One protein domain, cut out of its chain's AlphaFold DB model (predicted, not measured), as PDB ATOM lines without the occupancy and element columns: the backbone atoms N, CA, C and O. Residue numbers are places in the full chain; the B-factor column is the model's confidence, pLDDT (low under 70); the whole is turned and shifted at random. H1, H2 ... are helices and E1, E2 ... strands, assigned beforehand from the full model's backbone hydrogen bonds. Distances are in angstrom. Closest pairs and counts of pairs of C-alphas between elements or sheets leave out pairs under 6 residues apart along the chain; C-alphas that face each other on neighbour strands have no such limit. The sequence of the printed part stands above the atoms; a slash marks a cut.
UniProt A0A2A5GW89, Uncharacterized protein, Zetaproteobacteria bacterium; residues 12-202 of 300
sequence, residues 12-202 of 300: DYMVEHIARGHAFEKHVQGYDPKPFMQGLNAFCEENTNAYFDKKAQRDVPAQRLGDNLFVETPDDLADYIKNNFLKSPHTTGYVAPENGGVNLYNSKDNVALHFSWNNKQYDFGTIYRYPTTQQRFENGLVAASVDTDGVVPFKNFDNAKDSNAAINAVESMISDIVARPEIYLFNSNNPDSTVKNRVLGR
ATOM      1  N   ASP A  12     113.366 128.986  62.934       79.75
ATOM      2  CA  ASP A  12     113.753 127.734  62.277       79.75
ATOM      3  C   ASP A  12     115.237 127.423  62.479       79.75
ATOM      4  O   ASP A  12     115.580 126.319  62.896       79.75
ATOM      5  N   TYR A  13     116.111 128.416  62.294       72.75
ATOM      6  CA  TYR A  13     117.546 128.247  62.505       72.75
ATOM      7  C   TYR A  13     117.872 127.830  63.947       72.75
ATOM      8  O   TYR A  13     118.696 126.938  64.164       72.75
ATOM      9  N   MET A  14     117.233 128.453  64.946       77.25
ATOM     10  CA  MET A  14     117.437 128.097  66.354       77.25
ATOM     11  C   MET A  14     116.910 126.697  66.672       77.25
ATOM     12  O   MET A  14     117.608 125.922  67.325       77.25
ATOM     13  N   VAL A  15     115.710 126.352  66.195       81.56
ATOM     14  CA  VAL A  15     115.117 125.028  66.420       81.56
ATOM     15  C   VAL A  15     115.973 123.935  65.791       81.56
ATOM     16  O   VAL A  15     116.266 122.944  66.457       81.56
ATOM     17  N   GLU A  16     116.433 124.125  64.555       69.75
ATOM     18  CA  GLU A  16     117.329 123.181  63.884       69.75
ATOM     19  C   GLU A  16     118.626 122.972  64.674       69.75
ATOM     20  O   GLU A  16     119.093 121.841  64.806       69.75
ATOM     21  N   HIS A  17     119.191 124.035  65.252       70.31
ATOM     22  CA  HIS A  17     120.391 123.919  66.080       70.31
ATOM     23  C   HIS A  17     120.149 123.169  67.386       70.31
ATOM     24  O   HIS A  17     120.989 122.361  67.776       70.31
ATOM     25  N   ILE A  18     119.028 123.425  68.064       72.38
ATOM     26  CA  ILE A  18     118.661 122.693  69.280       72.38
ATOM     27  C   ILE A  18     118.465 121.217  68.926       72.38
ATOM     28  O   ILE A  18     119.082 120.349  69.541       72.38
ATOM     29  N   ALA A  19     117.695 120.921  67.882       67.25
ATOM     30  CA  ALA A  19     117.410 119.554  67.475       67.25
ATOM     31  C   ALA A  19     118.680 118.774  67.089       67.25
ATOM     32  O   ALA A  19     118.903 117.665  67.572       67.25
ATOM     33  N   ARG A  20     119.566 119.375  66.284       58.22
ATOM     34  CA  ARG A  20     120.823 118.742  65.845       58.22
ATOM     35  C   ARG A  20     121.868 118.670  66.958       58.22
ATOM     36  O   ARG A  20     122.540 117.651  67.089       58.22
ATOM     37  N   GLY A  21     121.973 119.705  67.792       55.84
ATOM     38  CA  GLY A  21     122.889 119.741  68.937       55.84
ATOM     39  C   GLY A  21     122.534 118.737  70.038       55.84
ATOM     40  O   GLY A  21     123.423 118.261  70.743       55.84
ATOM     41  N   HIS A  22     121.254 118.379  70.160       52.50
ATOM     42  CA  HIS A  22     120.784 117.307  71.040       52.50
ATOM     43  C   HIS A  22     120.840 115.911  70.400       52.50
ATOM     44  O   HIS A  22     120.846 114.915  71.126       52.50
ATOM     45  N   ALA A  23     120.915 115.826  69.070       42.88
ATOM     46  CA  ALA A  23     121.006 114.566  68.340       42.88
ATOM     47  C   ALA A  23     122.438 114.036  68.162       42.88
ATOM     48  O   ALA A  23     122.628 112.824  68.093       42.88
ATOM     49  N   PHE A  24     123.446 114.911  68.115       38.84
ATOM     50  CA  PHE A  24     124.827 114.532  67.797       38.84
ATOM     51  C   PHE A  24     125.824 115.182  68.776       38.84
ATOM     52  O   PHE A  24     126.315 116.285  68.568       38.84
ATOM     53  N   GLU A  25     126.092 114.486  69.884       38.06
ATOM     54  CA  GLU A  25     127.250 114.656  70.782       38.06
ATOM     55  C   GLU A  25     127.635 116.085  71.251       38.06
ATOM     56  O   GLU A  25     128.761 116.535  71.045       38.06
ATOM     57  N   LYS A  26     126.805 116.751  72.070       32.97
ATOM     58  CA  LYS A  26     127.363 117.582  73.170       32.97
ATOM     59  C   LYS A  26     127.716 116.766  74.426       32.97
ATOM     60  O   LYS A  26     128.328 117.308  75.341       32.97
ATOM     61  N   HIS A  27     127.420 115.460  74.453       35.31
ATOM     62  CA  HIS A  27     127.722 114.571  75.587       35.31
ATOM     63  C   HIS A  27     128.103 113.129  75.216       35.31
ATOM     64  O   HIS A  27     127.717 112.195  75.910       35.31
ATOM     65  N   VAL A  28     128.928 112.918  74.191       31.47
ATOM     66  CA  VAL A  28     129.646 111.636  74.076       31.47
ATOM     67  C   VAL A  28     131.132 111.876  74.282       31.47
ATOM     68  O   VAL A  28     131.942 111.959  73.370       31.47
ATOM     69  N   GLN A  29     131.487 111.979  75.557       26.97
ATOM     70  CA  GLN A  29     132.768 111.495  76.051       26.97
ATOM     71  C   GLN A  29     132.584 111.023  77.497       26.97
ATOM     72  O   GLN A  29     132.485 111.829  78.416       26.97
ATOM     73  N   GLY A  30     132.588 109.700  77.680       26.02
ATOM     74  CA  GLY A  30     133.003 109.056  78.929       26.02
ATOM     75  C   GLY A  30     131.911 108.699  79.944       26.02
ATOM     76  O   GLY A  30     131.578 109.501  80.804       26.02
ATOM     77  N   TYR A  31     131.523 107.419  79.913       25.91
ATOM     78  CA  TYR A  31     130.983 106.597  81.009       25.91
ATOM     79  C   TYR A  31     129.653 107.053  81.639       25.91
ATOM     80  O   TYR A  31     129.614 107.913  82.517       25.91
ATOM     81  N   ASP A  32     128.572 106.374  81.246       37.00
ATOM     82  CA  ASP A  32     127.271 106.404  81.917       37.00
ATOM     83  C   ASP A  32     127.227 105.406  83.090       37.00
ATOM     84  O   ASP A  32     127.367 104.193  82.905       37.00
ATOM     85  N   PRO A  33     127.084 105.924  84.321       32.19
ATOM     86  CA  PRO A  33     126.412 105.177  85.374       32.19
ATOM     87  C   PRO A  33     125.401 106.031  86.170       32.19
ATOM     88  O   PRO A  33     125.181 105.735  87.351       32.19
ATOM     89  N   LYS A  34     124.843 107.126  85.624       34.25
ATOM     90  CA  LYS A  34     123.997 108.044  86.416       34.25
ATOM     91  C   LYS A  34     122.771 108.589  85.669       34.25
ATOM     92  O   LYS A  34     122.882 109.025  84.530       34.25
ATOM     93  N   PRO A  35     121.615 108.595  86.363       34.19
ATOM     94  CA  PRO A  35     120.284 108.724  85.787       34.19
ATOM     95  C   PRO A  35     120.041 110.140  85.273       34.19
ATOM     96  O   PRO A  35     120.704 111.075  85.714       34.19
ATOM     97  N   PHE A  36     119.017 110.271  84.429       37.88
ATOM     98  CA  PHE A  36     118.473 111.501  83.837       37.88
ATOM     99  C   PHE A  36     118.946 111.759  82.391       37.88
ATOM    100  O   PHE A  36     119.719 112.664  82.107       37.88
ATOM    101  N   MET A  37     118.369 110.924  81.514       36.97
ATOM    102  CA  MET A  37     118.027 111.078  80.088       36.97
ATOM    103  C   MET A  37     119.058 111.696  79.127       36.97
ATOM    104  O   MET A  37     119.343 112.891  79.162       36.97
ATOM    105  N   GLN A  38     119.542 110.838  78.217       43.09
ATOM    106  CA  GLN A  38     120.573 111.075  77.203       43.09
ATOM    107  C   GLN A  38     120.067 110.601  75.817       43.09
ATOM    108  O   GLN A  38     119.639 109.456  75.691       43.09
ATOM    109  N   GLY A  39     120.151 111.452  74.784       46.62
ATOM    110  CA  GLY A  39     119.847 111.120  73.374       46.62
ATOM    111  C   GLY A  39     118.381 111.301  72.933       46.62
ATOM    112  O   GLY A  39     117.495 111.449  73.767       46.62
ATOM    113  N   LEU A  40     118.121 111.287  71.614       46.91
ATOM    114  CA  LEU A  40     116.776 111.433  71.008       46.91
ATOM    115  C   LEU A  40     115.763 110.410  71.559       46.91
ATOM    116  O   LEU A  40     114.629 110.761  71.876       46.91
ATOM    117  N   ASN A  41     116.224 109.184  71.825       47.34
ATOM    118  CA  ASN A  41     115.420 108.113  72.422       47.34
ATOM    119  C   ASN A  41     114.965 108.402  73.864       47.34
ATOM    120  O   ASN A  41     114.122 107.686  74.387       47.34
ATOM    121  N   ALA A  42     115.473 109.439  74.536       53.84
ATOM    122  CA  ALA A  42     114.992 109.812  75.866       53.84
ATOM    123  C   ALA A  42     113.526 110.284  75.871       53.84
ATOM    124  O   ALA A  42     112.884 110.289  76.920       53.84
ATOM    125  N   PHE A  43     112.989 110.693  74.720       62.88
ATOM    126  CA  PHE A  43     111.618 111.183  74.630       62.88
ATOM    127  C   PHE A  43     110.581 110.062  74.477       62.88
ATOM    128  O   PHE A  43     109.425 110.310  74.801       62.88
ATOM    129  N   CYS A  44     110.952 108.834  74.093       63.72
ATOM    130  CA  CYS A  44     109.963 107.773  73.852       63.72
ATOM    131  C   CYS A  44     109.368 107.166  75.136       63.72
ATOM    132  O   CYS A  44     108.294 106.572  75.105       63.72
ATOM    133  N   GLU A  45     110.035 107.333  76.278       67.38
ATOM    134  CA  GLU A  45     109.629 106.686  77.525       67.38
ATOM    135  C   GLU A  45     108.510 107.449  78.245       67.38
ATOM    136  O   GLU A  45     108.563 108.666  78.424       67.38
ATOM    137  N   GLU A  46     107.502 106.728  78.734       76.25
ATOM    138  CA  GLU A  46     106.428 107.305  79.560       76.25
ATOM    139  C   GLU A  46     106.809 107.383  81.045       76.25
ATOM    140  O   GLU A  46     106.205 108.139  81.810       76.25
ATOM    141  N   ASN A  47     107.810 106.607  81.472       69.25
ATOM    142  CA  ASN A  47     108.242 106.499  82.862       69.25
ATOM    143  C   ASN A  47     109.765 106.375  82.965       69.25
ATOM    144  O   ASN A  47     110.420 105.815  82.092       69.25
ATOM    145  N   THR A  48     110.344 106.838  84.070       70.81
ATOM    146  CA  THR A  48     111.725 106.485  84.415       70.81
ATOM    147  C   THR A  48     111.808 105.059  84.937       70.81
ATOM    148  O   THR A  48     110.880 104.567  85.576       70.81
ATOM    149  N   ASN A  49     112.972 104.430  84.792       68.00
ATOM    150  CA  ASN A  49     113.260 103.179  85.488       68.00
ATOM    151  C   ASN A  49     113.334 103.397  87.008       68.00
ATOM    152  O   ASN A  49     113.818 104.433  87.476       68.00
ATOM    153  N   ALA A  50     112.882 102.406  87.778       69.31
ATOM    154  CA  ALA A  50     113.152 102.358  89.212       69.31
ATOM    155  C   ALA A  50     114.659 102.164  89.450       69.31
ATOM    156  O   ALA A  50     115.322 101.433  88.709       69.31
ATOM    157  N   TYR A  51     115.211 102.811  90.474       70.00
ATOM    158  CA  TYR A  51     116.631 102.692  90.813       70.00
ATOM    159  C   TYR A  51     116.880 102.883  92.312       70.00
ATOM    160  O   TYR A  51     116.077 103.483  93.017       70.00
ATOM    161  N   PHE A  52     118.028 102.415  92.803       65.81
ATOM    162  CA  PHE A  52     118.457 102.660  94.181       65.81
ATOM    163  C   PHE A  52     119.378 103.886  94.254       65.81
ATOM    164  O   PHE A  52     120.469 103.899  93.671       65.81
ATOM    165  N   ASP A  53     118.966 104.921  94.987       71.50
ATOM    166  CA  ASP A  53     119.798 106.096  95.239       71.50
ATOM    167  C   ASP A  53     120.834 105.774  96.320       71.50
ATOM    168  O   ASP A  53     120.566 105.842  97.521       71.50
ATOM    169  N   LYS A  54     122.063 105.468  95.890       76.00
ATOM    170  CA  LYS A  54     123.187 105.164  96.791       76.00
ATOM    171  C   LYS A  54     123.539 106.310  97.744       76.00
ATOM    172  O   LYS A  54     124.091 106.046  98.809       76.00
ATOM    173  N   LYS A  55     123.274 107.570  97.384       75.50
ATOM    174  CA  LYS A  55     123.598 108.726  98.236       75.50
ATOM    175  C   LYS A  55     122.557 108.893  99.339       75.50
ATOM    176  O   LYS A  55     122.925 109.194 100.469       75.50
ATOM    177  N   ALA A  56     121.284 108.691  99.007       77.06
ATOM    178  CA  ALA A  56     120.173 108.806  99.948       77.06
ATOM    179  C   ALA A  56     119.794 107.479 100.636       77.06
ATOM    180  O   ALA A  56     118.928 107.491 101.505       77.06
ATOM    181  N   GLN A  57     120.433 106.362 100.264       87.75
ATOM    182  CA  GLN A  57     120.183 105.012 100.794       87.75
ATOM    183  C   GLN A  57     118.698 104.625 100.748       87.75
ATOM    184  O   GLN A  57     118.131 104.152 101.731       87.75
ATOM    185  N   ARG A  58     118.054 104.859  99.602       77.19
ATOM    186  CA  ARG A  58     116.630 104.566  99.401       77.19
ATOM    187  C   ARG A  58     116.345 104.060  97.997       77.19
ATOM    188  O   ARG A  58     116.993 104.483  97.038       77.19
ATOM    189  N   ASP A  59     115.315 103.233  97.882       76.88
ATOM    190  CA  ASP A  59     114.706 102.910  96.599       76.88
ATOM    191  C   ASP A  59     113.943 104.123  96.058       76.88
ATOM    192  O   ASP A  59     113.190 104.791  96.773       76.88
ATOM    193  N   VAL A  60     114.157 104.416  94.780       73.06
ATOM    194  CA  VAL A  60     113.433 105.434  94.026       73.06
ATOM    195  C   VAL A  60     112.541 104.704  93.022       73.06
ATOM    196  O   VAL A  60     113.060 104.052  92.109       73.06
ATOM    197  N   PRO A  61     111.208 104.763  93.187       78.12
ATOM    198  CA  PRO A  61     110.293 104.113  92.263       78.12
ATOM    199  C   PRO A  61     110.319 104.799  90.893       78.12
ATOM    200  O   PRO A  61     110.753 105.946  90.762       78.12
ATOM    201  N   ALA A  62     109.811 104.100  89.879       73.44
ATOM    202  CA  ALA A  62     109.554 104.678  88.566       73.44
ATOM    203  C   ALA A  62     108.665 105.927  88.688       73.44
ATOM    204  O   ALA A  62     107.690 105.936  89.445       73.44
ATOM    205  N   GLN A  63     109.002 106.984  87.952       74.31
ATOM    206  CA  GLN A  63     108.263 108.242  87.947       74.31
ATOM    207  C   GLN A  63     107.741 108.526  86.544       74.31
ATOM    208  O   GLN A  63     108.466 108.342  85.566       74.31
ATOM    209  N   ARG A  64     106.501 109.014  86.449       79.12
ATOM    210  CA  ARG A  64     105.883 109.364  85.169       79.12
ATOM    211  C   ARG A  64     106.603 110.548  84.522       79.12
ATOM    212  O   ARG A  64     106.913 111.534  85.188       79.12
ATOM    213  N   LEU A  65     106.832 110.446  83.216       73.94
ATOM    214  CA  LEU A  65     107.474 111.457  82.378       73.94
ATOM    215  C   LEU A  65     106.498 112.207  81.474       73.94
ATOM    216  O   LEU A  65     106.909 113.195  80.883       73.94
ATOM    217  N   GLY A  66     105.247 111.760  81.350       76.88
ATOM    218  CA  GLY A  66     104.225 112.310  80.449       76.88
ATOM    219  C   GLY A  66     103.739 111.247  79.462       76.88
ATOM    220  O   GLY A  66     103.921 110.058  79.721       76.88
ATOM    221  N   ASP A  67     103.136 111.671  78.356       82.50
ATOM    222  CA  ASP A  67     102.701 110.770  77.278       82.50
ATOM    223  C   ASP A  67     103.898 110.278  76.437       82.50
ATOM    224  O   ASP A  67     104.985 110.862  76.491       82.50
ATOM    225  N   ASN A  68     103.734 109.194  75.678       76.44
ATOM    226  CA  ASN A  68     104.788 108.691  74.793       76.44
ATOM    227  C   ASN A  68     105.106 109.712  73.688       76.44
ATOM    228  O   ASN A  68     104.231 110.080  72.899       76.44
ATOM    229  N   LEU A  69     106.368 110.141  73.625       73.44
ATOM    230  CA  LEU A  69     106.889 111.068  72.627       73.44
ATOM    231  C   LEU A  69     107.927 110.374  71.749       73.44
ATOM    232  O   LEU A  69     109.130 110.420  71.995       73.44
ATOM    233  N   PHE A  70     107.459 109.722  70.694       70.62
ATOM    234  CA  PHE A  70     108.355 109.062  69.758       70.62
ATOM    235  C   PHE A  70     109.094 110.093  68.888       70.62
ATOM    236  O   PHE A  70     108.495 110.722  68.020       70.62
ATOM    237  N   VAL A  71     110.392 110.263  69.146       70.00
ATOM    238  CA  VAL A  71     111.306 111.145  68.408       70.00
ATOM    239  C   VAL A  71     112.542 110.326  68.047       70.00
ATOM    240  O   VAL A  71     113.294 109.934  68.940       70.00
ATOM    241  N   GLU A  72     112.751 110.046  66.761       58.41
ATOM    242  CA  GLU A  72     113.849 109.181  66.310       58.41
ATOM    243  C   GLU A  72     114.996 109.980  65.685       58.41
ATOM    244  O   GLU A  72     116.170 109.647  65.864       58.41
ATOM    245  N   THR A  73     114.662 111.057  64.978       59.38
ATOM    246  CA  THR A  73     115.609 111.864  64.210       59.38
ATOM    247  C   THR A  73     115.657 113.315  64.709       59.38
ATOM    248  O   THR A  73     114.736 113.789  65.383       59.38
ATOM    249  N   PRO A  74     116.724 114.076  64.391       64.94
ATOM    250  CA  PRO A  74     116.726 115.518  64.626       64.94
ATOM    251  C   PRO A  74     115.573 116.222  63.907       64.94
ATOM    252  O   PRO A  74     115.054 117.209  64.418       64.94
ATOM    253  N   ASP A  75     115.175 115.732  62.733       65.38
ATOM    254  CA  ASP A  75     114.082 116.330  61.974       65.38
ATOM    255  C   ASP A  75     112.738 116.079  62.675       65.38
ATOM    256  O   ASP A  75     111.946 117.013  62.780       65.38
ATOM    257  N   ASP A  76     112.535 114.903  63.284       67.62
ATOM    258  CA  ASP A  76     111.373 114.633  64.149       67.62
ATOM    259  C   ASP A  76     111.364 115.558  65.369       67.62
ATOM    260  O   ASP A  76     110.322 116.079  65.759       67.62
ATOM    261  N   LEU A  77     112.532 115.792  65.980       76.31
ATOM    262  CA  LEU A  77     112.645 116.690  67.127       76.31
ATOM    263  C   LEU A  77     112.353 118.140  66.723       76.31
ATOM    264  O   LEU A  77     111.665 118.861  67.446       76.31
ATOM    265  N   ALA A  78     112.857 118.577  65.569       76.62
ATOM    266  CA  ALA A  78     112.597 119.904  65.030       76.62
ATOM    267  C   ALA A  78     111.115 120.083  64.665       76.62
ATOM    268  O   ALA A  78     110.533 121.131  64.963       76.62
ATOM    269  N   ASP A  79     110.501 119.071  64.053       81.19
ATOM    270  CA  ASP A  79     109.075 119.046  63.739       81.19
ATOM    271  C   ASP A  79     108.232 119.099  65.015       81.19
ATOM    272  O   ASP A  79     107.400 119.997  65.161       81.19
ATOM    273  N   TYR A  80     108.537 118.248  65.998       88.94
ATOM    274  CA  TYR A  80     107.895 118.261  67.307       88.94
ATOM    275  C   TYR A  80     107.978 119.642  67.963       88.94
ATOM    276  O   TYR A  80     106.958 120.170  68.406       88.94
ATOM    277  N   ILE A  81     109.159 120.272  67.995       90.62
ATOM    278  CA  ILE A  81     109.316 121.602  68.596       90.62
ATOM    279  C   ILE A  81     108.411 122.624  67.887       90.62
ATOM    280  O   ILE A  81     107.671 123.354  68.551       90.62
ATOM    281  N   LYS A  82     108.431 122.669  66.551       90.12
ATOM    282  CA  LYS A  82     107.709 123.687  65.764       90.12
ATOM    283  C   LYS A  82     106.204 123.479  65.740       90.12
ATOM    284  O   LYS A  82     105.444 124.445  65.824       90.12
ATOM    285  N   ASN A  83     105.777 122.240  65.563       88.31
ATOM    286  CA  ASN A  83     104.397 121.924  65.232       88.31
ATOM    287  C   ASN A  83     103.591 121.451  66.435       88.31
ATOM    288  O   ASN A  83     102.388 121.706  66.474       88.31
ATOM    289  N   ASN A  84     104.248 120.886  67.449       91.88
ATOM    290  CA  ASN A  84     103.561 120.332  68.608       91.88
ATOM    291  C   ASN A  84     103.871 121.163  69.851       91.88
ATOM    292  O   ASN A  84     102.957 121.685  70.477       91.88
ATOM    293  N   PHE A  85     105.143 121.365  70.190       94.56
ATOM    294  CA  PHE A  85     105.536 122.023  71.433       94.56
ATOM    295  C   PHE A  85     105.188 123.518  71.448       94.56
ATOM    296  O   PHE A  85     104.442 123.969  72.317       94.56
ATOM    297  N   LEU A  86     105.689 124.302  70.487       96.12
ATOM    298  CA  LEU A  86     105.530 125.765  70.479       96.12
ATOM    299  C   LEU A  86     104.091 126.233  70.241       96.12
ATOM    300  O   LEU A  86     103.740 127.338  70.647       96.12
ATOM    301  N   LYS A  87     103.265 125.395  69.608       95.50
ATOM    302  CA  LYS A  87     101.857 125.679  69.282       95.50
ATOM    303  C   LYS A  87     100.868 125.035  70.258       95.50
ATOM    304  O   LYS A  87      99.673 125.303  70.182       95.50
ATOM    305  N   SER A  88     101.337 124.168  71.159       96.06
ATOM    306  CA  SER A  88     100.465 123.452  72.093       96.06
ATOM    307  C   SER A  88      99.798 124.421  73.075       96.06
ATOM    308  O   SER A  88     100.496 125.262  73.647       96.06
ATOM    309  N   PRO A  89      98.484 124.278  73.352       97.25
ATOM    310  CA  PRO A  89      97.806 125.038  74.406       97.25
ATOM    311  C   PRO A  89      98.297 124.656  75.810       97.25
ATOM    312  O   PRO A  89      98.000 125.347  76.775       97.25
ATOM    313  N   HIS A  90      99.049 123.560  75.942       96.94
ATOM    314  CA  HIS A  90      99.650 123.124  77.202       96.94
ATOM    315  C   HIS A  90     101.000 123.791  77.488       96.94
ATOM    316  O   HIS A  90     101.607 123.490  78.521       96.94
ATOM    317  N   THR A  91     101.475 124.649  76.579       97.94
ATOM    318  CA  THR A  91     102.760 125.336  76.687       97.94
ATOM    319  C   THR A  91     102.609 126.688  77.373       97.94
ATOM    320  O   THR A  91     101.864 127.566  76.941       97.94
ATOM    321  N   THR A  92     103.382 126.868  78.434       98.25
ATOM    322  CA  THR A  92     103.516 128.120  79.184       98.25
ATOM    323  C   THR A  92     104.977 128.523  79.232       98.25
ATOM    324  O   THR A  92     105.860 127.692  79.013       98.25
ATOM    325  N   GLY A  93     105.255 129.790  79.505       97.50
ATOM    326  CA  GLY A  93     106.630 130.249  79.532       97.50
ATOM    327  C   GLY A  93     106.842 131.600  80.181       97.50
ATOM    328  O   GLY A  93     105.904 132.284  80.599       97.50
ATOM    329  N   TYR A  94     108.114 131.967  80.262       96.19
ATOM    330  CA  TYR A  94     108.550 133.280  80.693       96.19
ATOM    331  C   TYR A  94     109.837 133.720  79.994       96.19
ATOM    332  O   TYR A  94     110.649 132.903  79.561       96.19
ATOM    333  N   VAL A  95     110.019 135.034  79.904       93.06
ATOM    334  CA  VAL A  95     111.263 135.683  79.489       93.06
ATOM    335  C   VAL A  95     112.073 135.990  80.745       93.06
ATOM    336  O   VAL A  95     111.585 136.674  81.647       93.06
ATOM    337  N   ALA A  96     113.286 135.448  80.824       87.56
ATOM    338  CA  ALA A  96     114.190 135.642  81.950       87.56
ATOM    339  C   ALA A  96     114.796 137.062  81.923       87.56
ATOM    340  O   ALA A  96     115.388 137.430  80.906       87.56
ATOM    341  N   PRO A  97     114.705 137.848  83.014       84.56
ATOM    342  CA  PRO A  97     115.229 139.217  83.044       84.56
ATOM    343  C   PRO A  97     116.745 139.308  82.849       84.56
ATOM    344  O   PRO A  97     117.217 140.207  82.155       84.56
ATOM    345  N   GLU A  98     117.502 138.358  83.406       76.44
ATOM    346  CA  GLU A  98     118.973 138.332  83.383       76.44
ATOM    347  C   GLU A  98     119.558 138.407  81.964       76.44
ATOM    348  O   GLU A  98     120.536 139.114  81.725       76.44
ATOM    349  N   ASN A  99     118.978 137.674  81.012       73.62
ATOM    350  CA  ASN A  99     119.573 137.485  79.686       73.62
ATOM    351  C   ASN A  99     118.572 137.528  78.522       73.62
ATOM    352  O   ASN A  99     118.968 137.349  77.372       73.62
ATOM    353  N   GLY A 100     117.284 137.736  78.798       80.69
ATOM    354  CA  GLY A 100     116.221 137.704  77.794       80.69
ATOM    355  C   GLY A 100     115.933 136.325  77.204       80.69
ATOM    356  O   GLY A 100     115.217 136.237  76.211       80.69
ATOM    357  N   GLY A 101     116.463 135.252  77.800       87.50
ATOM    358  CA  GLY A 101     116.186 133.883  77.382       87.50
ATOM    359  C   GLY A 101     114.720 133.510  77.592       87.50
ATOM    360  O   GLY A 101     114.096 133.885  78.588       87.50
ATOM    361  N   VAL A 102     114.163 132.743  76.659       92.94
ATOM    362  CA  VAL A 102     112.768 132.299  76.696       92.94
ATOM    363  C   VAL A 102     112.708 130.887  77.262       92.94
ATOM    364  O   VAL A 102     113.184 129.935  76.649       92.94
ATOM    365  N   ASN A 103     112.115 130.744  78.442       93.88
ATOM    366  CA  ASN A 103     111.936 129.474  79.136       93.88
ATOM    367  C   ASN A 103     110.504 128.985  78.939       93.88
ATOM    368  O   ASN A 103     109.557 129.731  79.181       93.88
ATOM    369  N   LEU A 104     110.344 127.735  78.516       96.56
ATOM    370  CA  LEU A 104     109.066 127.135  78.147       96.56
ATOM    371  C   LEU A 104     108.872 125.800  78.858       96.56
ATOM    372  O   LEU A 104     109.823 125.035  79.034       96.56
ATOM    373  N   TYR A 105     107.624 125.486  79.175       96.56
ATOM    374  CA  TYR A 105     107.200 124.203  79.710       96.56
ATOM    375  C   TYR A 105     105.873 123.774  79.089       96.56
ATOM    376  O   TYR A 105     104.902 124.531  79.116       96.56
ATOM    377  N   ASN A 106     105.834 122.551  78.561       96.00
ATOM    378  CA  ASN A 106     104.622 121.886  78.103       96.00
ATOM    379  C   ASN A 106     104.165 120.879  79.168       96.00
ATOM    380  O   ASN A 106     104.849 119.892  79.446       96.00
ATOM    381  N   SER A 107     102.986 121.132  79.736       93.81
ATOM    382  CA  SER A 107     102.415 120.338  80.834       93.81
ATOM    383  C   SER A 107     101.873 118.967  80.424       93.81
ATOM    384  O   SER A 107     101.837 118.061  81.253       93.81
ATOM    385  N   LYS A 108     101.484 118.784  79.158       91.88
ATOM    386  CA  LYS A 108     101.015 117.491  78.638       91.88
ATOM    387  C   LYS A 108     102.176 116.504  78.513       91.88
ATOM    388  O   LYS A 108     102.101 115.363  78.958       91.88
ATOM    389  N   ASP A 109     103.265 116.992  77.941       88.81
ATOM    390  CA  ASP A 109     104.426 116.191  77.563       88.81
ATOM    391  C   ASP A 109     105.492 116.134  78.674       88.81
ATOM    392  O   ASP A 109     106.402 115.302  78.652       88.81
ATOM    393  N   ASN A 110     105.377 117.039  79.657       86.62
ATOM    394  CA  ASN A 110     106.354 117.309  80.713       86.62
ATOM    395  C   ASN A 110     107.773 117.551  80.154       86.62
ATOM    396  O   ASN A 110     108.804 117.132  80.692       86.62
ATOM    397  N   VAL A 111     107.804 118.295  79.052       87.50
ATOM    398  CA  VAL A 111     109.011 118.759  78.370       87.50
ATOM    399  C   VAL A 111     109.207 120.235  78.688       87.50
ATOM    400  O   VAL A 111     108.256 121.016  78.661       87.50
ATOM    401  N   ALA A 112     110.444 120.627  78.967       87.12
ATOM    402  CA  ALA A 112     110.842 122.021  79.022       87.12
ATOM    403  C   ALA A 112     111.840 122.321  77.909       87.12
ATOM    404  O   ALA A 112     112.661 121.483  77.532       87.12
ATOM    405  N   LEU A 113     111.747 123.538  77.392       88.81
ATOM    406  CA  LEU A 113     112.594 124.052  76.334       88.81
ATOM    407  C   LEU A 113     113.030 125.452  76.731       88.81
ATOM    408  O   LEU A 113     112.209 126.311  77.031       88.81
ATOM    409  N   HIS A 114     114.329 125.681  76.738       86.00
ATOM    410  CA  HIS A 114     114.897 126.994  76.960       86.00
ATOM    411  C   HIS A 114     115.530 127.455  75.659       86.00
ATOM    412  O   HIS A 114     116.457 126.804  75.192       86.00
ATOM    413  N   PHE A 115     115.052 128.554  75.083       84.81
ATOM    414  CA  PHE A 115     115.775 129.283  74.049       84.81
ATOM    415  C   PHE A 115     116.676 130.293  74.738       84.81
ATOM    416  O   PHE A 115     116.205 131.153  75.481       84.81
ATOM    417  N   SER A 116     117.975 130.183  74.496       75.06
ATOM    418  CA  SER A 116     118.963 131.035  75.138       75.06
ATOM    419  C   SER A 116     119.896 131.608  74.101       75.06
ATOM    420  O   SER A 116     120.232 130.951  73.120       75.06
ATOM    421  N   TRP A 117     120.356 132.824  74.350       64.81
ATOM    422  CA  TRP A 117     121.438 133.404  73.586       64.81
ATOM    423  C   TRP A 117     122.580 133.757  74.529       64.81
ATOM    424  O   TRP A 117     122.787 134.908  74.896       64.81
ATOM    425  N   ASN A 118     123.308 132.732  74.975       52.97
ATOM    426  CA  ASN A 118     124.497 132.927  75.793       52.97
ATOM    427  C   ASN A 118     125.757 132.935  74.919       52.97
ATOM    428  O   ASN A 118     125.976 132.055  74.087       52.97
ATOM    429  N   ASN A 119     126.660 133.884  75.185       44.34
ATOM    430  CA  ASN A 119     127.959 134.073  74.512       44.34
ATOM    431  C   ASN A 119     128.947 132.879  74.671       44.34
ATOM    432  O   ASN A 119     130.115 132.933  74.287       44.34
ATOM    433  N   LYS A 120     128.509 131.765  75.261       43.56
ATOM    434  CA  LYS A 120     129.293 130.535  75.388       43.56
ATOM    435  C   LYS A 120     128.980 129.639  74.186       43.56
ATOM    436  O   LYS A 120     128.040 128.864  74.226       43.56
ATOM    437  N   GLN A 121     129.752 129.818  73.111       45.66
ATOM    438  CA  GLN A 121     129.826 128.972  71.903       45.66
ATOM    439  C   GLN A 121     128.574 128.116  71.600       45.66
ATOM    440  O   GLN A 121     128.536 126.921  71.892       45.66
ATOM    441  N   TYR A 122     127.607 128.721  70.901       46.62
ATOM    442  CA  TYR A 122     126.560 128.008  70.152       46.62
ATOM    443  C   TYR A 122     125.609 127.158  71.010       46.62
ATOM    444  O   TYR A 122     125.251 126.038  70.639       46.62
ATOM    445  N   ASP A 123     125.218 127.659  72.179       52.41
ATOM    446  CA  ASP A 123     124.097 127.108  72.937       52.41
ATOM    447  C   ASP A 123     122.851 127.974  72.716       52.41
ATOM    448  O   ASP A 123     122.566 128.899  73.476       52.41
ATOM    449  N   PHE A 124     122.156 127.707  71.605       63.62
ATOM    450  CA  PHE A 124     120.917 128.402  71.235       63.62
ATOM    451  C   PHE A 124     119.710 127.946  72.057       63.62
ATOM    452  O   PHE A 124     118.618 128.500  71.933       63.62
ATOM    453  N   GLY A 125     119.909 126.955  72.924       67.62
ATOM    454  CA  GLY A 125     118.876 126.452  73.793       67.62
ATOM    455  C   GLY A 125     119.048 124.988  74.146       67.62
ATOM    456  O   GLY A 125     119.854 124.264  73.565       67.62
ATOM    457  N   THR A 126     118.243 124.552  75.105       73.62
ATOM    458  CA  THR A 126     118.248 123.181  75.608       73.62
ATOM    459  C   THR A 126     116.822 122.672  75.729       73.62
ATOM    460  O   THR A 126     115.974 123.353  76.309       73.62
ATOM    461  N   ILE A 127     116.568 121.463  75.229       77.81
ATOM    462  CA  ILE A 127     115.319 120.730  75.463       77.81
ATOM    463  C   ILE A 127     115.559 119.591  76.451       77.81
ATOM    464  O   ILE A 127     116.580 118.903  76.379       77.81
ATOM    465  N   TYR A 128     114.641 119.388  77.392       76.06
ATOM    466  CA  TYR A 128     114.765 118.320  78.374       76.06
ATOM    467  C   TYR A 128     113.425 117.846  78.934       76.06
ATOM    468  O   TYR A 128     112.446 118.584  79.026       76.06
ATOM    469  N   ARG A 129     113.417 116.583  79.358       75.44
ATOM    470  CA  ARG A 129     112.279 115.876  79.941       75.44
ATOM    471  C   ARG A 129     112.788 115.094  81.143       75.44
ATOM    472  O   ARG A 129     113.713 114.311  80.998       75.44
ATOM    473  N   TYR A 130     112.238 115.333  82.327       76.19
ATOM    474  CA  TYR A 130     112.639 114.717  83.594       76.19
ATOM    475  C   TYR A 130     111.427 114.645  84.531       76.19
ATOM    476  O   TYR A 130     110.520 115.470  84.416       76.19
ATOM    477  N   PRO A 131     111.423 113.762  85.548       74.44
ATOM    478  CA  PRO A 131     110.334 113.724  86.534       74.44
ATOM    479  C   PRO A 131     110.136 115.039  87.297       74.44
ATOM    480  O   PRO A 131     109.060 115.317  87.804       74.44
ATOM    481  N   THR A 132     111.195 115.846  87.400       74.75
ATOM    482  CA  THR A 132     111.192 117.128  88.122       74.75
ATOM    483  C   THR A 132     111.086 118.339  87.196       74.75
ATOM    484  O   THR A 132     111.270 119.461  87.661       74.75
ATOM    485  N   THR A 133     110.813 118.147  85.898       80.94
ATOM    486  CA  THR A 133     110.791 119.246  84.919       80.94
ATOM    487  C   THR A 133     109.816 120.350  85.320       80.94
ATOM    488  O   THR A 133     110.233 121.504  85.384       80.94
ATOM    489  N   GLN A 134     108.571 120.008  85.671       88.06
ATOM    490  CA  GLN A 134     107.578 120.989  86.121       88.06
ATOM    491  C   GLN A 134     108.076 121.808  87.318       88.06
ATOM    492  O   GLN A 134     108.121 123.033  87.264       88.06
ATOM    493  N   GLN A 135     108.517 121.126  88.378       84.25
ATOM    494  CA  GLN A 135     108.992 121.780  89.596       84.25
ATOM    495  C   GLN A 135     110.185 122.706  89.313       84.25
ATOM    496  O   GLN A 135     110.285 123.794  89.875       84.25
ATOM    497  N   ARG A 136     111.108 122.288  88.438       82.56
ATOM    498  CA  ARG A 136     112.250 123.121  88.037       82.56
ATOM    499  C   ARG A 136     111.806 124.364  87.273       82.56
ATOM    500  O   ARG A 136     112.341 125.436  87.542       82.56
ATOM    501  N   PHE A 137     110.843 124.226  86.365       89.31
ATOM    502  CA  PHE A 137     110.278 125.356  85.634       89.31
ATOM    503  C   PHE A 137     109.582 126.345  86.577       89.31
ATOM    504  O   PHE A 137     109.867 127.537  86.521       89.31
ATOM    505  N   GLU A 138     108.739 125.861  87.492       92.31
ATOM    506  CA  GLU A 138     108.039 126.696  88.478       92.31
ATOM    507  C   GLU A 138     109.020 127.450  89.388       92.31
ATOM    508  O   GLU A 138     108.879 128.657  89.588       92.31
ATOM    509  N   ASN A 139     110.066 126.775  89.876       86.50
ATOM    510  CA  ASN A 139     111.123 127.416  90.663       86.50
ATOM    511  C   ASN A 139     111.851 128.510  89.865       86.50
ATOM    512  O   ASN A 139     112.139 129.576  90.407       86.50
ATOM    513  N   GLY A 140     112.144 128.252  88.585       87.88
ATOM    514  CA  GLY A 140     112.770 129.222  87.687       87.88
ATOM    515  C   GLY A 140     111.879 130.434  87.415       87.88
ATOM    516  O   GLY A 140     112.359 131.562  87.460       87.88
ATOM    517  N   LEU A 141     110.578 130.215  87.215       91.56
ATOM    518  CA  LEU A 141     109.589 131.275  87.027       91.56
ATOM    519  C   LEU A 141     109.492 132.178  88.264       91.56
ATOM    520  O   LEU A 141     109.519 133.399  88.130       91.56
ATOM    521  N   VAL A 142     109.427 131.593  89.465       91.56
ATOM    522  CA  VAL A 142     109.419 132.361  90.720       91.56
ATOM    523  C   VAL A 142     110.703 133.174  90.862       91.56
ATOM    524  O   VAL A 142     110.630 134.375  91.111       91.56
ATOM    525  N   ALA A 143     111.867 132.551  90.651       86.50
ATOM    526  CA  ALA A 143     113.156 133.233  90.734       86.50
ATOM    527  C   ALA A 143     113.268 134.395  89.732       86.50
ATOM    528  O   ALA A 143     113.687 135.485  90.105       86.50
ATOM    529  N   ALA A 144     112.830 134.195  88.487       86.94
ATOM    530  CA  ALA A 144     112.833 135.233  87.461       86.94
ATOM    531  C   ALA A 144     111.835 136.367  87.758       86.94
ATOM    532  O   ALA A 144     112.096 137.514  87.419       86.94
ATOM    533  N   SER A 145     110.702 136.072  88.403       87.56
ATOM    534  CA  SER A 145     109.674 137.079  88.712       87.56
ATOM    535  C   SER A 145     110.085 138.095  89.781       87.56
ATOM    536  O   SER A 145     109.481 139.163  89.870       87.56
ATOM    537  N   VAL A 146     111.091 137.764  90.597       87.88
ATOM    538  CA  VAL A 146     111.608 138.637  91.663       87.88
ATOM    539  C   VAL A 146     112.911 139.340  91.279       87.88
ATOM    540  O   VAL A 146     113.418 140.135  92.066       87.88
ATOM    541  N   ASP A 147     113.446 139.063  90.089       78.62
ATOM    542  CA  ASP A 147     114.627 139.735  89.555       78.62
ATOM    543  C   ASP A 147     114.227 141.070  88.910       78.62
ATOM    544  O   ASP A 147     113.586 141.115  87.857       78.62
ATOM    545  N   THR A 148     114.572 142.170  89.580       72.31
ATOM    546  CA  THR A 148     114.247 143.536  89.145       72.31
ATOM    547  C   THR A 148     115.377 144.226  88.390       72.31
ATOM    548  O   THR A 148     115.139 145.281  87.805       72.31
ATOM    549  N   ASP A 149     116.580 143.648  88.384       73.50
ATOM    550  CA  ASP A 149     117.796 144.280  87.849       73.50
ATOM    551  C   ASP A 149     118.164 143.742  86.454       73.50
ATOM    552  O   ASP A 149     119.270 143.954  85.950       73.50
ATOM    553  N   GLY A 150     117.228 143.035  85.820       67.44
ATOM    554  CA  GLY A 150     117.422 142.390  84.532       67.44
ATOM    555  C   GLY A 150     117.631 143.344  83.354       67.44
ATOM    556  O   GLY A 150     117.169 144.485  83.322       67.44
ATOM    557  N   VAL A 151     118.292 142.818  82.323       72.62
ATOM    558  CA  VAL A 151     118.527 143.473  81.027       72.62
ATOM    559  C   VAL A 151     117.215 143.693  80.265       72.62
ATOM    560  O   VAL A 151     117.103 144.621  79.462       72.62
ATOM    561  N   VAL A 152     116.215 142.843  80.515       79.56
ATOM    562  CA  VAL A 152     114.863 142.967  79.960       79.56
ATOM    563  C   VAL A 152     113.795 142.807  81.048       79.56
ATOM    564  O   VAL A 152     114.045 142.149  82.058       79.56
ATOM    565  N   PRO A 153     112.581 143.356  80.857       84.62
ATOM    566  CA  PRO A 153     111.482 143.131  81.786       84.62
ATOM    567  C   PRO A 153     111.074 141.656  81.844       84.62
ATOM    568  O   PRO A 153     110.939 141.000  80.808       84.62
ATOM    569  N   PHE A 154     110.784 141.165  83.050       90.44
ATOM    570  CA  PHE A 154     110.116 139.880  83.226       90.44
ATOM    571  C   PHE A 154     108.776 139.872  82.482       90.44
ATOM    572  O   PHE A 154     107.968 140.797  82.601       90.44
ATOM    573  N   LYS A 155     108.510 138.791  81.748       93.44
ATOM    574  CA  LYS A 155     107.228 138.566  81.081       93.44
ATOM    575  C   LYS A 155     106.868 137.097  81.169       93.44
ATOM    576  O   LYS A 155     107.667 136.263  80.762       93.44
ATOM    577  N   ASN A 156     105.662 136.785  81.627       95.44
ATOM    578  CA  ASN A 156     105.086 135.450  81.497       95.44
ATOM    579  C   ASN A 156     104.102 135.398  80.321       95.44
ATOM    580  O   ASN A 156     103.604 136.422  79.848       95.44
ATOM    581  N   PHE A 157     103.854 134.195  79.820       96.62
ATOM    582  CA  PHE A 157     102.905 133.959  78.743       96.62
ATOM    583  C   PHE A 157     102.380 132.522  78.767       96.62
ATOM    584  O   PHE A 157     102.957 131.631  79.394       96.62
ATOM    585  N   ASP A 158     101.248 132.315  78.101       97.31
ATOM    586  CA  ASP A 158     100.463 131.088  78.176       97.31
ATOM    587  C   ASP A 158      99.728 130.858  76.852       97.31
ATOM    588  O   ASP A 158      98.873 131.665  76.463       97.31
ATOM    589  N   ASN A 159     100.045 129.751  76.174       98.12
ATOM    590  CA  ASN A 159      99.431 129.414  74.897       98.12
ATOM    591  C   ASN A 159      97.942 129.069  75.012       98.12
ATOM    592  O   ASN A 159      97.220 129.170  74.021       98.12
ATOM    593  N   ALA A 160      97.449 128.694  76.197       97.62
ATOM    594  CA  ALA A 160      96.018 128.488  76.405       97.62
ATOM    595  C   ALA A 160      95.220 129.797  76.264       97.62
ATOM    596  O   ALA A 160      94.027 129.761  75.965       97.62
ATOM    597  N   LYS A 161      95.866 130.953  76.487       97.00
ATOM    598  CA  LYS A 161      95.250 132.288  76.396       97.00
ATOM    599  C   LYS A 161      95.520 132.974  75.060       97.00
ATOM    600  O   LYS A 161      94.649 133.677  74.557       97.00
ATOM    601  N   ASP A 162      96.710 132.777  74.504       96.50
ATOM    602  CA  ASP A 162      97.110 133.258  73.181       96.50
ATOM    603  C   ASP A 162      97.933 132.164  72.500       96.50
ATOM    604  O   ASP A 162      99.085 131.941  72.856       96.50
ATOM    605  N   SER A 163      97.354 131.495  71.500       92.44
ATOM    606  CA  SER A 163      97.943 130.315  70.853       92.44
ATOM    607  C   SER A 163      99.318 130.549  70.221       92.44
ATOM    608  O   SER A 163     100.014 129.582  69.926       92.44
ATOM    609  N   ASN A 164      99.710 131.807  69.997       93.31
ATOM    610  CA  ASN A 164     101.004 132.168  69.422       93.31
ATOM    611  C   ASN A 164     101.968 132.779  70.447       93.31
ATOM    612  O   ASN A 164     103.053 133.218  70.067       93.31
ATOM    613  N   ALA A 165     101.622 132.821  71.735       96.50
ATOM    614  CA  ALA A 165     102.388 133.567  72.726       96.50
ATOM    615  C   ALA A 165     103.840 133.083  72.863       96.50
ATOM    616  O   ALA A 165     104.755 133.907  72.939       96.50
ATOM    617  N   ALA A 166     104.068 131.764  72.838       96.38
ATOM    618  CA  ALA A 166     105.412 131.190  72.865       96.38
ATOM    619  C   ALA A 166     106.229 131.549  71.615       96.38
ATOM    620  O   ALA A 166     107.377 131.974  71.738       96.38
ATOM    621  N   ILE A 167     105.634 131.431  70.422       96.06
ATOM    622  CA  ILE A 167     106.287 131.795  69.153       96.06
ATOM    623  C   ILE A 167     106.648 133.282  69.164       96.06
ATOM    624  O   ILE A 167     107.811 133.633  68.974       96.06
ATOM    625  N   ASN A 168     105.686 134.142  69.504       96.19
ATOM    626  CA  ASN A 168     105.871 135.588  69.579       96.19
ATOM    627  C   ASN A 168     106.987 135.976  70.564       96.19
ATOM    628  O   ASN A 168     107.732 136.922  70.309       96.19
ATOM    629  N   ALA A 169     107.123 135.267  71.692       94.44
ATOM    630  CA  ALA A 169     108.193 135.513  72.656       94.44
ATOM    631  C   ALA A 169     109.579 135.187  72.075       94.44
ATOM    632  O   ALA A 169     110.500 135.994  72.215       94.44
ATOM    633  N   VAL A 170     109.725 134.049  71.388       92.50
ATOM    634  CA  VAL A 170     110.997 133.655  70.757       92.50
ATOM    635  C   VAL A 170     111.343 134.578  69.586       92.50
ATOM    636  O   VAL A 170     112.484 135.019  69.470       92.50
ATOM    637  N   GLU A 171     110.370 134.939  68.753       92.12
ATOM    638  CA  GLU A 171     110.575 135.888  67.653       92.12
ATOM    639  C   GLU A 171     110.937 137.290  68.155       92.12
ATOM    640  O   GLU A 171     111.813 137.938  67.580       92.12
ATOM    641  N   SER A 172     110.340 137.738  69.264       90.62
ATOM    642  CA  SER A 172     110.716 139.006  69.905       90.62
ATOM    643  C   SER A 172     112.163 138.971  70.395       90.62
ATOM    644  O   SER A 172     112.915 139.901  70.123       90.62
ATOM    645  N   MET A 173     112.581 137.875  71.041       87.75
ATOM    646  CA  MET A 173     113.974 137.675  71.458       87.75
ATOM    647  C   MET A 173     114.929 137.714  70.253       87.75
ATOM    648  O   MET A 173     115.952 138.393  70.300       87.75
ATOM    649  N   ILE A 174     114.595 137.035  69.151       84.19
ATOM    650  CA  ILE A 174     115.396 137.055  67.917       84.19
ATOM    651  C   ILE A 174     115.492 138.475  67.352       84.19
ATOM    652  O   ILE A 174     116.588 138.937  67.033       84.19
ATOM    653  N   SER A 175     114.362 139.179  67.255       83.56
ATOM    654  CA  SER A 175     114.316 140.563  66.779       83.56
ATOM    655  C   SER A 175     115.182 141.479  67.647       83.56
ATOM    656  O   SER A 175     115.915 142.314  67.118       83.56
ATOM    657  N   ASP A 176     115.145 141.301  68.968       77.12
ATOM    658  CA  ASP A 176     115.961 142.056  69.916       77.12
ATOM    659  C   ASP A 176     117.460 141.781  69.752       77.12
ATOM    660  O   ASP A 176     118.252 142.724  69.730       77.12
ATOM    661  N   ILE A 177     117.854 140.518  69.561       73.25
ATOM    662  CA  ILE A 177     119.246 140.128  69.290       73.25
ATOM    663  C   ILE A 177     119.739 140.732  67.972       73.25
ATOM    664  O   ILE A 177     120.872 141.207  67.895       73.25
ATOM    665  N   VAL A 178     118.906 140.726  66.928       71.75
ATOM    666  CA  VAL A 178     119.256 141.281  65.612       71.75
ATOM    667  C   VAL A 178     119.356 142.805  65.652       71.75
ATOM    668  O   VAL A 178     120.254 143.371  65.028       71.75
ATOM    669  N   ALA A 179     118.462 143.474  66.383       70.56
ATOM    670  CA  ALA A 179     118.445 144.930  66.496       70.56
ATOM    671  C   ALA A 179     119.551 145.466  67.415       70.56
ATOM    672  O   ALA A 179     120.094 146.539  67.153       70.56
ATOM    673  N   ARG A 180     119.872 144.731  68.486       65.19
ATOM    674  CA  ARG A 180     120.828 145.130  69.530       65.19
ATOM    675  C   ARG A 180     121.861 144.034  69.790       65.19
ATOM    676  O   ARG A 180     122.015 143.583  70.931       65.19
ATOM    677  N   PRO A 181     122.599 143.584  68.755       63.47
ATOM    678  CA  PRO A 181     123.585 142.518  68.888       63.47
ATOM    679  C   PRO A 181     124.600 142.823  69.986       63.47
ATOM    680  O   PRO A 181     125.145 141.913  70.593       63.47
ATOM    681  N   GLU A 182     124.851 144.094  70.277       57.69
ATOM    682  CA  GLU A 182     125.805 144.512  71.284       57.69
ATOM    683  C   GLU A 182     125.467 144.181  72.728       57.69
ATOM    684  O   GLU A 182     126.383 144.013  73.530       57.69
ATOM    685  N   ILE A 183     124.184 144.031  73.032       61.25
ATOM    686  CA  ILE A 183     123.713 143.677  74.369       61.25
ATOM    687  C   ILE A 183     123.849 142.166  74.594       61.25
ATOM    688  O   ILE A 183     124.180 141.729  75.692       61.25
ATOM    689  N   TYR A 184     123.643 141.370  73.538       58.25
ATOM    690  CA  TYR A 184     123.514 139.913  73.635       58.25
ATOM    691  C   TYR A 184     124.744 139.137  73.123       58.25
ATOM    692  O   TYR A 184     124.972 137.998  73.527       58.25
ATOM    693  N   LEU A 185     125.557 139.722  72.231       52.84
ATOM    694  CA  LEU A 185     126.730 139.075  71.617       52.84
ATOM    695  C   LEU A 185     128.066 139.507  72.211       52.84
ATOM    696  O   LEU A 185     129.036 138.754  72.103       52.84
ATOM    697  N   PHE A 186     128.165 140.687  72.821       47.94
ATOM    698  CA  PHE A 186     129.418 141.110  73.447       47.94
ATOM    699  C   PHE A 186     129.439 140.727  74.911       47.94
ATOM    700  O   PHE A 186     128.441 140.785  75.618       47.94
ATOM    701  N   ASN A 187     130.612 140.305  75.371       47.66
ATOM    702  CA  ASN A 187     130.845 140.240  76.800       47.66
ATOM    703  C   ASN A 187     130.807 141.685  77.311       47.66
ATOM    704  O   ASN A 187     131.652 142.483  76.907       47.66
ATOM    705  N   SER A 188     129.838 142.011  78.167       44.28
ATOM    706  CA  SER A 188     129.634 143.354  78.731       44.28
ATOM    707  C   SER A 188     130.888 143.921  79.411       44.28
ATOM    708  O   SER A 188     131.034 145.134  79.519       44.28
ATOM    709  N   ASN A 189     131.835 143.053  79.781       41.88
ATOM    710  CA  ASN A 189     133.104 143.403  80.416       41.88
ATOM    711  C   ASN A 189     134.319 143.404  79.465       41.88
ATOM    712  O   ASN A 189     135.453 143.503  79.933       41.88
ATOM    713  N   ASN A 190     134.129 143.250  78.149       40.66
ATOM    714  CA  ASN A 190     135.227 143.292  77.181       40.66
ATOM    715  C   ASN A 190     134.827 144.013  75.873       40.66
ATOM    716  O   ASN A 190     134.253 143.377  74.981       40.66
ATOM    717  N   PRO A 191     135.176 145.305  75.721       41.31
ATOM    718  CA  PRO A 191     134.879 146.082  74.516       41.31
ATOM    719  C   PRO A 191     135.606 145.580  73.251       41.31
ATOM    720  O   PRO A 191     135.159 145.885  72.147       41.31
ATOM    721  N   ASP A 192     136.649 144.750  73.387       39.78
ATOM    722  CA  ASP A 192     137.384 144.123  72.274       39.78
ATOM    723  C   ASP A 192     136.835 142.730  71.892       39.78
ATOM    724  O   ASP A 192     137.445 141.981  71.121       39.78
ATOM    725  N   SER A 193     135.683 142.327  72.442       40.91
ATOM    726  CA  SER A 193     135.075 141.023  72.166       40.91
ATOM    727  C   SER A 193     134.702 140.881  70.677       40.91
ATOM    728  O   SER A 193     133.737 141.451  70.178       40.91
ATOM    729  N   THR A 194     135.463 140.066  69.937       39.59
ATOM    730  CA  THR A 194     135.342 139.862  68.474       39.59
ATOM    731  C   THR A 194     134.132 139.025  68.032       39.59
ATOM    732  O   THR A 194     134.048 138.599  66.874       39.59
ATOM    733  N   VAL A 195     133.156 138.789  68.913       37.28
ATOM    734  CA  VAL A 195     131.989 137.921  68.655       37.28
ATOM    735  C   VAL A 195     131.112 138.458  67.508       37.28
ATOM    736  O   VAL A 195     130.475 137.670  66.807       37.28
ATOM    737  N   LYS A 196     131.225 139.761  67.193       32.47
ATOM    738  CA  LYS A 196     130.629 140.428  66.015       32.47
ATOM    739  C   LYS A 196     130.997 139.730  64.700       32.47
ATOM    740  O   LYS A 196     130.178 139.671  63.793       32.47
ATOM    741  N   ASN A 197     132.207 139.165  64.608       29.53
ATOM    742  CA  ASN A 197     132.758 138.625  63.359       29.53
ATOM    743  C   ASN A 197     132.564 137.115  63.178       29.53
ATOM    744  O   ASN A 197     132.720 136.610  62.070       29.53
ATOM    745  N   ARG A 198     132.233 136.367  64.240       33.75
ATOM    746  CA  ARG A 198     132.009 134.914  64.122       33.75
ATOM    747  C   ARG A 198     130.556 134.563  63.852       33.75
ATOM    748  O   ARG A 198     130.306 133.585  63.157       33.75
ATOM    749  N   VAL A 199     129.621 135.334  64.389       37.56
ATOM    750  CA  VAL A 199     128.209 134.943  64.436       37.56
ATOM    751  C   VAL A 199     127.434 135.358  63.177       37.56
ATOM    752  O   VAL A 199     126.470 134.688  62.832       37.56
ATOM    753  N   LEU A 200     127.872 136.389  62.439       33.94
ATOM    754  CA  LEU A 200     127.028 137.062  61.433       33.94
ATOM    755  C   LEU A 200     127.547 137.039  59.978       33.94
ATOM    756  O   LEU A 200     127.218 137.919  59.187       33.94
ATOM    757  N   GLY A 201     128.318 136.027  59.568       30.70
ATOM    758  CA  GLY A 201     128.592 135.827  58.137       30.70
ATOM    759  C   GLY A 201     129.622 134.748  57.809       30.70
ATOM    760  O   GLY A 201     130.622 134.593  58.512       30.70
ATOM    761  N   ARG A 202     129.397 134.028  56.698       33.34
ATOM    762  CA  ARG A 202     130.333 133.038  56.123       33.34
ATOM    763  C   ARG A 202     131.682 133.648  55.706       33.34
ATOM    764  O   ARG A 202     132.672 132.929  55.673       33.34
TER     765      ARG A 202
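This is residues 12 to 202 of the 300 residues of an uncharacterized protein of Zetaproteobacteria bacterium (UniProt A0A2A5GW89). A twisted antiparallel sheet of five strands makes a slab with helices over both faces: H4 covers one face, and H1, H3 and H5 lie over the other, giving three layers. Away from this slab, the small hairpin of E1 and E2 lies towards one end, and the short helices H6 and H7 follow H5 towards the other. The printed part has 191 residues, with seven named helices and seven named strands in the order H1 H2 E1 E2 H3 E3 E4 E5 E6 H4 E7 H5 H6 H7; the larger sheet runs E6 E5 E4 E3 E7, and the class is mixed, helices and strands. The whole is compact, with a radius of gyration of the C-alphas of 17.8 A and spans of 52 by 42 by 34 A.

Find C-alpha 12 at (113.753, 127.734, 62.277), where H1, residues 12 to 23, begins; it is 16.2 A long. Next come H2, residues 40 to 43, the strands E1, residues 51 to 53, and E2, residues 58 to 60, and then H3, residues 74 to 85, 14.6 A long. From C-alpha 91 at (102.760, 125.336, 76.687) read E3, residues 91 to 95, E4, residues 102 to 106, E5, residues 111 to 118, 21.1 A long, and E6, residues 123 to 129, 17.7 A long. H4, residues 133 to 145, measures 18.3 A; E7, residues 155 to 158, follows, and H5, residues 165 to 179, measures 20.6 A. H6, residues 181 to 184, comes before H7, residues 195 to 199, which ends at C-alpha 199 at (128.209, 134.943, 64.436).

Look first at E3, E4, E5 and E6, a meander, each strand the antiparallel neighbour of the one before. Between E3 and E4, N 94 and O 103 are 2.9 A apart, within hydrogen-bond range; between E4 and E5, N 113 and O 104 are at 2.9 A, and between E5 and E6, N 114 and O 126 at 2.9 A. E7 is antiparallel to E3, with N 95 and O 155 at 2.8 A; E6 and E7 are the edge strands. H1 lies over E6 at a height over the sheet of 7.8 A, and its closest C-alphas to E6 are those of Ile 18 and Gly 125, 5.9 A apart. On the same face, H5 runs along the strands, at 23 degrees to E3 on the local plane, at a height of 8.8 A. H3, also on that face, runs across the strands, at 81 degrees to E4 on the local plane. H1 and H3 touch, their closest C-alphas being those of Ala 19 and Pro 74 at 5.0 A, with a steep tilt of 55 degrees, opposite ways. On the opposite face H4 has a height of 9.2 A; its closest C-alphas to E4 are those of Phe 137 and Tyr 105, 6.8 A apart. H2 only grazes the sheet, with residues 42 to 43. In the hairpin E1 and E2, N 51 and O 60 are 3.0 A apart; E1 and E6 are apart. H6 and H7 are not on the larger sheet. Every O i to N i+4 pair is within hydrogen-bond range in H1, H4, H5 and H7; H3 has 7 of 8, and H2 and H6 are too short for such a pair.

The two C-alphas farthest apart are those of Gln 57 and Arg 202, at 53.7 A. The printed part has no cut. The links H1 to H2, 16 residues, and E2 to H3, 13 residues, are long. The mean pLDDT of the printed part is 71.5; look for values under 70 at residues 19 to 45, 117 to 125 and 180 to 202, among others.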